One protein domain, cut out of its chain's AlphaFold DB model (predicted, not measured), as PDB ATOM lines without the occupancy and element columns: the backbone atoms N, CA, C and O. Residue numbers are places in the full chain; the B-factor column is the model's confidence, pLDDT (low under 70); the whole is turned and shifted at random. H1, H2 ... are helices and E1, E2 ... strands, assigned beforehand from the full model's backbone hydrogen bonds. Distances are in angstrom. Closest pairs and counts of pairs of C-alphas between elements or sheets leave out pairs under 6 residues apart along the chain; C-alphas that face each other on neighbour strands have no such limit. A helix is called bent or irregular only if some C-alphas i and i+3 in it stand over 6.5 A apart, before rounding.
ATOM      1  N   ILE A  11     -11.937   2.766  66.039       97.88
ATOM      2  CA  ILE A  11     -12.170   1.316  65.965       97.88
ATOM      3  C   ILE A  11     -12.012   0.828  64.523       97.88
ATOM      4  O   ILE A  11     -11.378  -0.204  64.294       97.88
ATOM      5  N   GLU A  12     -12.534   1.581  63.553       97.38
ATOM      6  CA  GLU A  12     -12.362   1.251  62.138       97.38
ATOM      7  C   GLU A  12     -10.896   1.386  61.722       97.38
ATOM      8  O   GLU A  12     -10.357   0.463  61.114       97.38
ATOM      9  N   MET A  13     -10.190   2.430  62.166       96.44
ATOM     10  CA  MET A  13      -8.744   2.545  61.934       96.44
ATOM     11  C   MET A  13      -7.980   1.311  62.453       96.44
ATOM     12  O   MET A  13      -7.172   0.724  61.730       96.44
ATOM     13  N   LYS A  14      -8.282   0.845  63.675       96.94
ATOM     14  CA  LYS A  14      -7.678  -0.372  64.242       96.94
ATOM     15  C   LYS A  14      -7.964  -1.611  63.384       96.94
ATOM     16  O   LYS A  14      -7.061  -2.422  63.168       96.94
ATOM     17  N   ARG A  15      -9.198  -1.770  62.891       97.25
ATOM     18  CA  ARG A  15      -9.583  -2.885  62.006       97.25
ATOM     19  C   ARG A  15      -8.821  -2.845  60.685       97.25
ATOM     20  O   ARG A  15      -8.309  -3.881  60.271       97.25
ATOM     21  N   TYR A  16      -8.692  -1.674  60.060       95.50
ATOM     22  CA  TYR A  16      -7.930  -1.505  58.819       95.50
ATOM     23  C   TYR A  16      -6.451  -1.859  59.001       95.50
ATOM     24  O   TYR A  16      -5.908  -2.625  58.203       95.50
ATOM     25  N   LEU A  17      -5.820  -1.383  60.079       94.44
ATOM     26  CA  LEU A  17      -4.428  -1.715  60.392       94.44
ATOM     27  C   LEU A  17      -4.231  -3.228  60.542       94.44
ATOM     28  O   LEU A  17      -3.358  -3.801  59.893       94.44
ATOM     29  N   ALA A  18      -5.079  -3.897  61.329       96.44
ATOM     30  CA  ALA A  18      -5.005  -5.348  61.499       96.44
ATOM     31  C   ALA A  18      -5.283  -6.106  60.186       96.44
ATOM     32  O   ALA A  18      -4.609  -7.087  59.874       96.44
ATOM     33  N   ARG A  19      -6.252  -5.642  59.384       95.81
ATOM     34  CA  ARG A  19      -6.675  -6.300  58.140       95.81
ATOM     35  C   ARG A  19      -5.618  -6.250  57.039       95.81
ATOM     36  O   ARG A  19      -5.528  -7.206  56.262       95.81
ATOM     37  N   PHE A  20      -4.858  -5.159  56.954       94.44
ATOM     38  CA  PHE A  20      -3.904  -4.889  55.871       94.44
ATOM     39  C   PHE A  20      -2.435  -4.880  56.320       94.44
ATOM     40  O   PHE A  20      -1.566  -4.549  55.521       94.44
ATOM     41  N   ALA A  21      -2.131  -5.319  57.548       94.19
ATOM     42  CA  ALA A  21      -0.762  -5.380  58.077       94.19
ATOM     43  C   ALA A  21       0.229  -6.104  57.141       94.19
ATOM     44  O   ALA A  21       1.343  -5.638  56.930       94.19
ATOM     45  N   HIS A  22      -0.195  -7.200  56.504       93.31
ATOM     46  CA  HIS A  22       0.615  -7.963  55.544       93.31
ATOM     47  C   HIS A  22       0.939  -7.204  54.239       93.31
ATOM     48  O   HIS A  22       1.839  -7.603  53.508       93.31
ATOM     49  N   GLN A  23       0.223  -6.118  53.936       92.62
ATOM     50  CA  GLN A  23       0.420  -5.282  52.745       92.62
ATOM     51  C   GLN A  23       1.126  -3.958  53.058       92.62
ATOM     52  O   GLN A  23       1.282  -3.133  52.161       92.62
ATOM     53  N   ILE A  24       1.587  -3.747  54.296       89.06
ATOM     54  CA  ILE A  24       2.141  -2.459  54.738       89.06
ATOM     55  C   ILE A  24       3.341  -2.004  53.891       89.06
ATOM     56  O   ILE A  24       3.461  -0.825  53.571       89.06
ATOM     57  N   LEU A  25       4.175  -2.946  53.429       88.12
ATOM     58  CA  LEU A  25       5.316  -2.662  52.549       88.12
ATOM     59  C   LEU A  25       4.890  -2.246  51.132       88.12
ATOM     60  O   LEU A  25       5.590  -1.486  50.474       88.12
ATOM     61  N   GLY A  26       3.734  -2.717  50.661       86.81
ATOM     62  CA  GLY A  26       3.185  -2.359  49.352       86.81
ATOM     63  C   GLY A  26       2.369  -1.071  49.353       86.81
ATOM     64  O   GLY A  26       1.954  -0.616  48.290       86.81
ATOM     65  N   GLN A  27       2.144  -0.473  50.526       85.06
ATOM     66  CA  GLN A  27       1.308   0.711  50.668       85.06
ATOM     67  C   GLN A  27       1.957   1.962  50.060       85.06
ATOM     68  O   GLN A  27       1.262   2.792  49.482       85.06
ATOM     69  N   LYS A  28       3.284   2.098  50.166       86.69
ATOM     70  CA  LYS A  28       4.007   3.267  49.646       86.69
ATOM     71  C   LYS A  28       3.973   3.332  48.115       86.69
ATOM     72  O   LYS A  28       3.677   4.384  47.560       86.69
ATOM     73  N   ASP A  29       4.197   2.189  47.466       90.56
ATOM     74  CA  ASP A  29       4.392   2.106  46.011       90.56
ATOM     75  C   ASP A  29       3.196   1.468  45.281       90.56
ATOM     76  O   ASP A  29       3.269   1.149  44.099       90.56
ATOM     77  N   LEU A  30       2.080   1.258  45.988       90.25
ATOM     78  CA  LEU A  30       0.805   0.739  45.474       90.25
ATOM     79  C   LEU A  30       0.834  -0.667  44.856       90.25
ATOM     80  O   LEU A  30      -0.210  -1.128  44.400       90.25
ATOM     81  N   HIS A  31       1.964  -1.377  44.844       90.88
ATOM     82  CA  HIS A  31       2.093  -2.633  44.092       90.88
ATOM     83  C   HIS A  31       1.165  -3.760  44.595       90.88
ATOM     84  O   HIS A  31       0.872  -4.702  43.863       90.88
ATOM     85  N   THR A  32       0.684  -3.672  45.840       92.12
ATOM     86  CA  THR A  32      -0.288  -4.623  46.401       92.12
ATOM     87  C   THR A  32      -1.717  -4.377  45.919       92.12
ATOM     88  O   THR A  32      -2.577  -5.240  46.114       92.12
ATOM     89  N   LEU A  33      -2.001  -3.221  45.308       92.75
ATOM     90  CA  LEU A  33      -3.308  -2.917  44.737       92.75
ATOM     91  C   LEU A  33      -3.468  -3.608  43.383       92.75
ATOM     92  O   LEU A  33      -2.583  -3.585  42.533       92.75
ATOM     93  N   LYS A  34      -4.645  -4.196  43.170       93.62
ATOM     94  CA  LYS A  34      -5.044  -4.779  41.889       93.62
ATOM     95  C   LYS A  34      -6.226  -3.995  41.350       93.62
ATOM     96  O   LYS A  34      -7.191  -3.762  42.076       93.62
ATOM     97  N   PHE A  35      -6.144  -3.612  40.083       95.50
ATOM     98  CA  PHE A  35      -7.167  -2.822  39.412       95.50
ATOM     99  C   PHE A  35      -7.902  -3.662  38.377       95.50
ATOM    100  O   PHE A  35      -7.335  -4.558  37.750       95.50
ATOM    101  N   THR A  36      -9.181  -3.359  38.198       97.38
ATOM    102  CA  THR A  36      -9.967  -3.886  37.090       97.38
ATOM    103  C   THR A  36      -9.597  -3.182  35.787       97.38
ATOM    104  O   THR A  36      -9.091  -2.063  35.795       97.38
ATOM    105  N   LYS A  37      -9.862  -3.837  34.650       96.50
ATOM    106  CA  LYS A  37      -9.532  -3.298  33.320       96.50
ATOM    107  C   LYS A  37     -10.297  -2.009  32.995       96.50
ATOM    108  O   LYS A  37      -9.746  -1.119  32.358       96.50
ATOM    109  N   TYR A  38     -11.556  -1.923  33.418       97.06
ATOM    110  CA  TYR A  38     -12.413  -0.747  33.268       97.06
ATOM    111  C   TYR A  38     -12.865  -0.257  34.650       97.06
ATOM    112  O   TYR A  38     -12.403  -0.753  35.683       97.06
ATOM    113  N   ASN A  39     -13.809   0.685  34.685       96.75
ATOM    114  CA  ASN A  39     -14.461   1.078  35.931       96.75
ATOM    115  C   ASN A  39     -15.192  -0.120  36.587       96.75
ATOM    116  O   ASN A  39     -15.379  -1.181  35.976       96.75
ATOM    117  N   GLN A  40     -15.587   0.047  37.848       95.56
ATOM    118  CA  GLN A  40     -16.216  -1.019  38.636       95.56
ATOM    119  C   GLN A  40     -17.578  -1.438  38.064       95.56
ATOM    120  O   GLN A  40     -17.881  -2.629  38.031       95.56
ATOM    121  N   GLN A  41     -18.345  -0.488  37.522       93.25
ATOM    122  CA  GLN A  41     -19.637  -0.761  36.892       93.25
ATOM    123  C   GLN A  41     -19.493  -1.711  35.690       93.25
ATOM    124  O   GLN A  41     -20.244  -2.671  35.545       93.25
ATOM    125  N   GLU A  42     -18.507  -1.474  34.830       94.19
ATOM    126  CA  GLU A  42     -18.235  -2.288  33.644       94.19
ATOM    127  C   GLU A  42     -17.571  -3.622  33.994       94.19
ATOM    128  O   GLU A  42     -17.916  -4.658  33.433       94.19
ATOM    129  N   SER A  43     -16.600  -3.603  34.909       96.31
ATOM    130  CA  SER A  43     -15.745  -4.768  35.168       96.31
ATOM    131  C   SER A  43     -16.315  -5.744  36.188       96.31
ATOM    132  O   SER A  43     -15.900  -6.900  36.195       96.31
ATOM    133  N   LEU A  44     -17.205  -5.287  37.074       93.56
ATOM    134  CA  LEU A  44     -17.750  -6.086  38.172       93.56
ATOM    135  C   LEU A  44     -19.278  -6.132  38.104       93.56
ATOM    136  O   LEU A  44     -19.841  -7.221  37.987       93.56
ATOM    137  N   ASP A  45     -19.948  -4.974  38.099       89.81
ATOM    138  CA  ASP A  45     -21.414  -4.940  38.204       89.81
ATOM    139  C   ASP A  45     -22.098  -5.557  36.982       89.81
ATOM    140  O   ASP A  45     -23.029  -6.348  37.131       89.81
ATOM    141  N   LYS A  46     -21.659  -5.213  35.765       88.62
ATOM    142  CA  LYS A  46     -22.241  -5.758  34.530       88.62
ATOM    143  C   LYS A  46     -22.078  -7.280  34.422       88.62
ATOM    144  O   LYS A  46     -23.100  -7.938  34.216       88.62
ATOM    145  N   PRO A  47     -20.876  -7.870  34.594       89.88
ATOM    146  CA  PRO A  47     -20.715  -9.324  34.624       89.88
ATOM    147  C   PRO A  47     -21.582  -9.997  35.689       89.88
ATOM    148  O   PRO A  47     -22.218 -11.014  35.411       89.88
ATOM    149  N   TRP A  48     -21.656  -9.408  36.886       87.62
ATOM    150  CA  TRP A  48     -22.468  -9.940  37.979       87.62
ATOM    151  C   TRP A  48     -23.964  -9.930  37.645       87.62
ATOM    152  O   TRP A  48     -24.637 -10.950  37.792       87.62
ATOM    153  N   ARG A  49     -24.481  -8.817  37.108       82.56
ATOM    154  CA  ARG A  49     -25.873  -8.729  36.643       82.56
ATOM    155  C   ARG A  49     -26.144  -9.723  35.524       82.56
ATOM    156  O   ARG A  49     -27.156 -10.409  35.585       82.56
ATOM    157  N   HIS A  50     -25.243  -9.842  34.548       83.44
ATOM    158  CA  HIS A  50     -25.404 -10.789  33.446       83.44
ATOM    159  C   HIS A  50     -25.549 -12.234  33.947       83.44
ATOM    160  O   HIS A  50     -26.443 -12.944  33.495       83.44
ATOM    161  N   GLY A  51     -24.752 -12.639  34.942       81.00
ATOM    162  CA  GLY A  51     -24.876 -13.955  35.578       81.00
ATOM    163  C   GLY A  51     -26.186 -14.172  36.353       81.00
ATOM    164  O   GLY A  51     -26.623 -15.310  36.514       81.00
ATOM    165  N   LEU A  52     -26.839 -13.098  36.812       75.88
ATOM    166  CA  LEU A  52     -28.083 -13.140  37.591       75.88
ATOM    167  C   LEU A  52     -29.365 -12.948  36.776       75.88
ATOM    168  O   LEU A  52     -30.447 -13.176  37.321       75.88
ATOM    169  N   LEU A  53     -29.277 -12.567  35.496       58.19
ATOM    170  CA  LEU A  53     -30.436 -12.240  34.646       58.19
ATOM    171  C   LEU A  53     -31.470 -13.376  34.513       58.19
ATOM    172  O   LEU A  53     -32.598 -13.114  34.116       58.19
ATOM    173  N   ILE A  54     -31.136 -14.617  34.883       53.38
ATOM    174  CA  ILE A  54     -32.088 -15.742  34.883       53.38
ATOM    175  C   ILE A  54     -32.923 -15.803  36.184       53.38
ATOM    176  O   ILE A  54     -33.938 -16.492  36.225       53.38
ATOM    177  N   LYS A  55     -32.528 -15.117  37.270       59.94
ATOM    178  CA  LYS A  55     -33.101 -15.351  38.614       59.94
ATOM    179  C   LYS A  55     -33.451 -14.112  39.442       59.94
ATOM    180  O   LYS A  55     -34.100 -14.278  40.470       59.94
ATOM    181  N   VAL A  56     -33.044 -12.899  39.056       59.22
ATOM    182  CA  VAL A  56     -33.233 -11.707  39.907       59.22
ATOM    183  C   VAL A  56     -33.896 -10.567  39.141       59.22
ATOM    184  O   VAL A  56     -33.349 -10.061  38.164       59.22
ATOM    185  N   TRP A  57     -35.062 -10.132  39.625       58.66
ATOM    186  CA  TRP A  57     -35.753  -8.948  39.122       58.66
ATOM    187  C   TRP A  57     -35.240  -7.715  39.869       58.66
ATOM    188  O   TRP A  57     -35.357  -7.623  41.089       58.66
ATOM    189  N   CYS A  58     -34.613  -6.790  39.144       61.94
ATOM    190  CA  CYS A  58     -34.049  -5.574  39.717       61.94
ATOM    191  C   CYS A  58     -34.988  -4.403  39.415       61.94
ATOM    192  O   CYS A  58     -35.084  -3.970  38.267       61.94
ATOM    193  N   PHE A  59     -35.695  -3.909  40.432       60.72
ATOM    194  CA  PHE A  59     -36.529  -2.714  40.320       60.72
ATOM    195  C   PHE A  59     -35.647  -1.473  40.472       60.72
ATOM    196  O   PHE A  59     -35.001  -1.281  41.497       60.72
ATOM    197  N   THR A  60     -35.594  -0.633  39.443       67.12
ATOM    198  CA  THR A  60     -34.677   0.518  39.375       67.12
ATOM    199  C   THR A  60     -35.235   1.802  39.991       67.12
ATOM    200  O   THR A  60     -34.515   2.793  40.052       67.12
ATOM    201  N   ALA A  61     -36.490   1.797  40.446       75.44
ATOM    202  CA  ALA A  61     -37.194   2.998  40.905       75.44
ATOM    203  C   ALA A  61     -37.896   2.843  42.268       75.44
ATOM    204  O   ALA A  61     -38.689   3.700  42.643       75.44
ATOM    205  N   ALA A  62     -37.635   1.763  43.010       82.44
ATOM    206  CA  ALA A  62     -38.208   1.583  44.341       82.44
ATOM    207  C   ALA A  62     -37.377   2.346  45.382       82.44
ATOM    208  O   ALA A  62     -36.169   2.127  45.498       82.44
ATOM    209  N   GLN A  63     -38.025   3.219  46.150       88.06
ATOM    210  CA  GLN A  63     -37.437   3.860  47.320       88.06
ATOM    211  C   GLN A  63     -38.071   3.251  48.567       88.06
ATOM    212  O   GLN A  63     -39.239   3.499  48.837       88.06
ATOM    213  N   VAL A  64     -37.289   2.480  49.322       90.56
ATOM    214  CA  VAL A  64     -37.733   1.942  50.613       90.56
ATOM    215  C   VAL A  64     -37.663   3.057  51.647       90.56
ATOM    216  O   VAL A  64     -36.589   3.618  51.884       90.56
ATOM    217  N   THR A  65     -38.797   3.389  52.250       94.62
ATOM    218  CA  THR A  65     -38.896   4.445  53.268       94.62
ATOM    219  C   THR A  65     -38.886   3.881  54.679       94.62
ATOM    220  O   THR A  65     -38.409   4.545  55.601       94.62
ATOM    221  N   ASN A  66     -39.352   2.644  54.849       94.69
ATOM    222  CA  ASN A  66     -39.419   2.003  56.149       94.69
ATOM    223  C   ASN A  66     -39.422   0.472  56.035       94.69
ATOM    224  O   ASN A  66     -39.782  -0.120  55.020       94.69
ATOM    225  N   VAL A  67     -38.995  -0.175  57.116       94.69
ATOM    226  CA  VAL A  67     -39.039  -1.626  57.283       94.69
ATOM    227  C   VAL A  67     -39.599  -1.898  58.673       94.69
ATOM    228  O   VAL A  67     -38.916  -1.677  59.675       94.69
ATOM    229  N   ALA A  68     -40.842  -2.375  58.743       94.69
ATOM    230  CA  ALA A  68     -41.473  -2.737  60.003       94.69
ATOM    231  C   ALA A  68     -40.859  -4.042  60.528       94.69
ATOM    232  O   ALA A  68     -40.866  -5.075  59.848       94.69
ATOM    233  N   VAL A  69     -40.304  -3.988  61.741       95.12
ATOM    234  CA  VAL A  69     -39.661  -5.132  62.391       95.12
ATOM    235  C   VAL A  69     -40.267  -5.346  63.768       95.12
ATOM    236  O   VAL A  69     -40.085  -4.528  64.668       95.12
ATOM    237  N   ASP A  70     -40.910  -6.495  63.943       94.38
ATOM    238  CA  ASP A  70     -41.398  -6.957  65.233       94.38
ATOM    239  C   ASP A  70     -40.291  -7.680  66.002       94.38
ATOM    240  O   ASP A  70     -39.476  -8.430  65.448       94.38
ATOM    241  N   LEU A  71     -40.280  -7.473  67.320       93.00
ATOM    242  CA  LEU A  71     -39.281  -8.029  68.234       93.00
ATOM    243  C   LEU A  71     -39.912  -8.936  69.309       93.00
ATOM    244  O   LEU A  71     -39.747  -8.673  70.503       93.00
ATOM    245  N   PRO A  72     -40.658 -10.001  68.949       92.19
ATOM    246  CA  PRO A  72     -41.252 -10.878  69.947       92.19
ATOM    247  C   PRO A  72     -40.162 -11.693  70.664       92.19
ATOM    248  O   PRO A  72     -39.473 -12.540  70.082       92.19
ATOM    249  N   GLY A  73     -40.006 -11.442  71.965       90.88
ATOM    250  CA  GLY A  73     -39.030 -12.119  72.819       90.88
ATOM    251  C   GLY A  73     -37.583 -11.836  72.400       90.88
ATOM    252  O   GLY A  73     -37.071 -10.742  72.606       90.88
ATOM    253  N   ARG A  74     -36.899 -12.848  71.846       90.12
ATOM    254  CA  ARG A  74     -35.506 -12.752  71.351       90.12
ATOM    255  C   ARG A  74     -35.384 -12.877  69.827       90.12
ATOM    256  O   ARG A  74     -34.278 -13.049  69.321       90.12
ATOM    257  N   LYS A  75     -36.497 -12.833  69.089       92.44
ATOM    258  CA  LYS A  75     -36.499 -12.913  67.620       92.44
ATOM    259  C   LYS A  75     -36.726 -11.531  67.020       92.44
ATOM    260  O   LYS A  75     -37.444 -10.728  67.596       92.44
ATOM    261  N   LYS A  76     -36.120 -11.283  65.857       94.50
ATOM    262  CA  LYS A  76     -36.419 -10.124  65.009       94.50
ATOM    263  C   LYS A  76     -37.104 -10.631  63.748       94.50
ATOM    264  O   LYS A  76     -36.535 -11.492  63.080       94.50
ATOM    265  N   ILE A  77     -38.311 -10.155  63.464       93.50
ATOM    266  CA  ILE A  77     -39.120 -10.591  62.323       93.50
ATOM    267  C   ILE A  77     -39.527  -9.351  61.535       93.50
ATOM    268  O   ILE A  77     -40.195  -8.475  62.070       93.50
ATOM    269  N   THR A  78     -39.129  -9.276  60.269       94.06
ATOM    270  CA  THR A  78     -39.605  -8.234  59.355       94.06
ATOM    271  C   THR A  78     -41.006  -8.593  58.879       94.06
ATOM    272  O   THR A  78     -41.201  -9.676  58.330       94.06
ATOM    273  N   THR A  79     -41.972  -7.705  59.094       91.56
ATOM    274  CA  THR A  79     -43.383  -7.936  58.750       91.56
ATOM    275  C   THR A  79     -43.803  -7.177  57.499       91.56
ATOM    276  O   THR A  79     -44.582  -7.705  56.708       91.56
ATOM    277  N   HIS A  80     -43.262  -5.975  57.291       90.44
ATOM    278  CA  HIS A  80     -43.622  -5.110  56.171       90.44
ATOM    279  C   HIS A  80     -42.433  -4.270  55.684       90.44
ATOM    280  O   HIS A  80     -41.531  -3.953  56.462       90.44
ATOM    281  N   VAL A  81     -42.441  -3.911  54.399       88.81
ATOM    282  CA  VAL A  81     -41.481  -2.993  53.768       88.81
ATOM    283  C   VAL A  81     -42.292  -1.969  52.982       88.81
ATOM    284  O   VAL A  81     -43.065  -2.366  52.113       88.81
ATOM    285  N   ASP A  82     -42.120  -0.691  53.323       81.62
ATOM    286  CA  ASP A  82     -42.782   0.458  52.688       81.62
ATOM    287  C   ASP A  82     -41.905   1.059  51.585       81.62
ATOM    288  O   ASP A  82     -40.730   1.394  51.887       81.62
TER     289      ASP A  82
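This is residues 11 to 82 of the 82 residues of an uncharacterized protein of Acetobacter aceti (UniProt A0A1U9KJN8). The printed part is an open horseshoe with an empty middle: a two-stranded hairpin, E1 and E2, makes one end, the kinked helix H1 makes the other, and H2 lies at the bend between them. Two long links without named elements, residues 27 to 39 and 53 to 66, join these three separate pieces, and the helices do not pack on each other. The 72 printed residues hold two named helices and two named strands, in the order H1, H2, E1, E2, and the sheet, of order E1 - E2, is antiparallel. The class is mixed, helices and strands, with 38 residues in named elements. The whole is extended, with a radius of gyration of the C-alphas of 20.4 A, and spans 50 by 36 by 20 A.

The sheet is the hairpin of E1, residues 67 to 70, and E2, residues 77 to 81, whose directions stand at 153 degrees. The C-alphas of Val 69 and Thr 78 face each other at 4.3 A. N 70 and O 77 are within hydrogen-bond range at 2.8 A, and so are N 68 and O 80 at 2.9 A. H2, residues 40 to 52, is apart from E2. H1, residues 11 to 26, is apart from H2 and from both strands. Of the O i to N i+4 pairs, 8 of 12 in H1 and 7 of 9 in H2 are within hydrogen-bond range.

E1 runs 9.9 A from C-alpha 67 at (-39.039, -1.626, 57.283) to C-alpha 70. E2 runs 11.7 A and ends with C-alpha 81 at (-41.481, -2.993, 53.768). H2 measures 17.0 A and is only just irregular: C-alphas 43 and 46 are 6.6 A apart. H1 begins with C-alpha 11 at (-12.170, 1.316, 65.965) and measures 22.9 A. H1 is irregular, with C-alphas 19 and 22 at 7.9 A, and has a kink of 69 degrees near residue 20.

The two C-alphas farthest apart, those of Asp 29 and Pro 72, are 53.1 A apart. The links H1 to H2 and H2 to E1 are long, with 13 and 14 residues, and E1 to E2 is a short link of 6 residues. Residues 11 to 21, which belong to H1, stand free, as do residues 71 to 76. The printed part has no cut and ends at Asp 82, the chain's last residue. The mean pLDDT of the printed part is 88.1, and residues 53 to 60 are under 70.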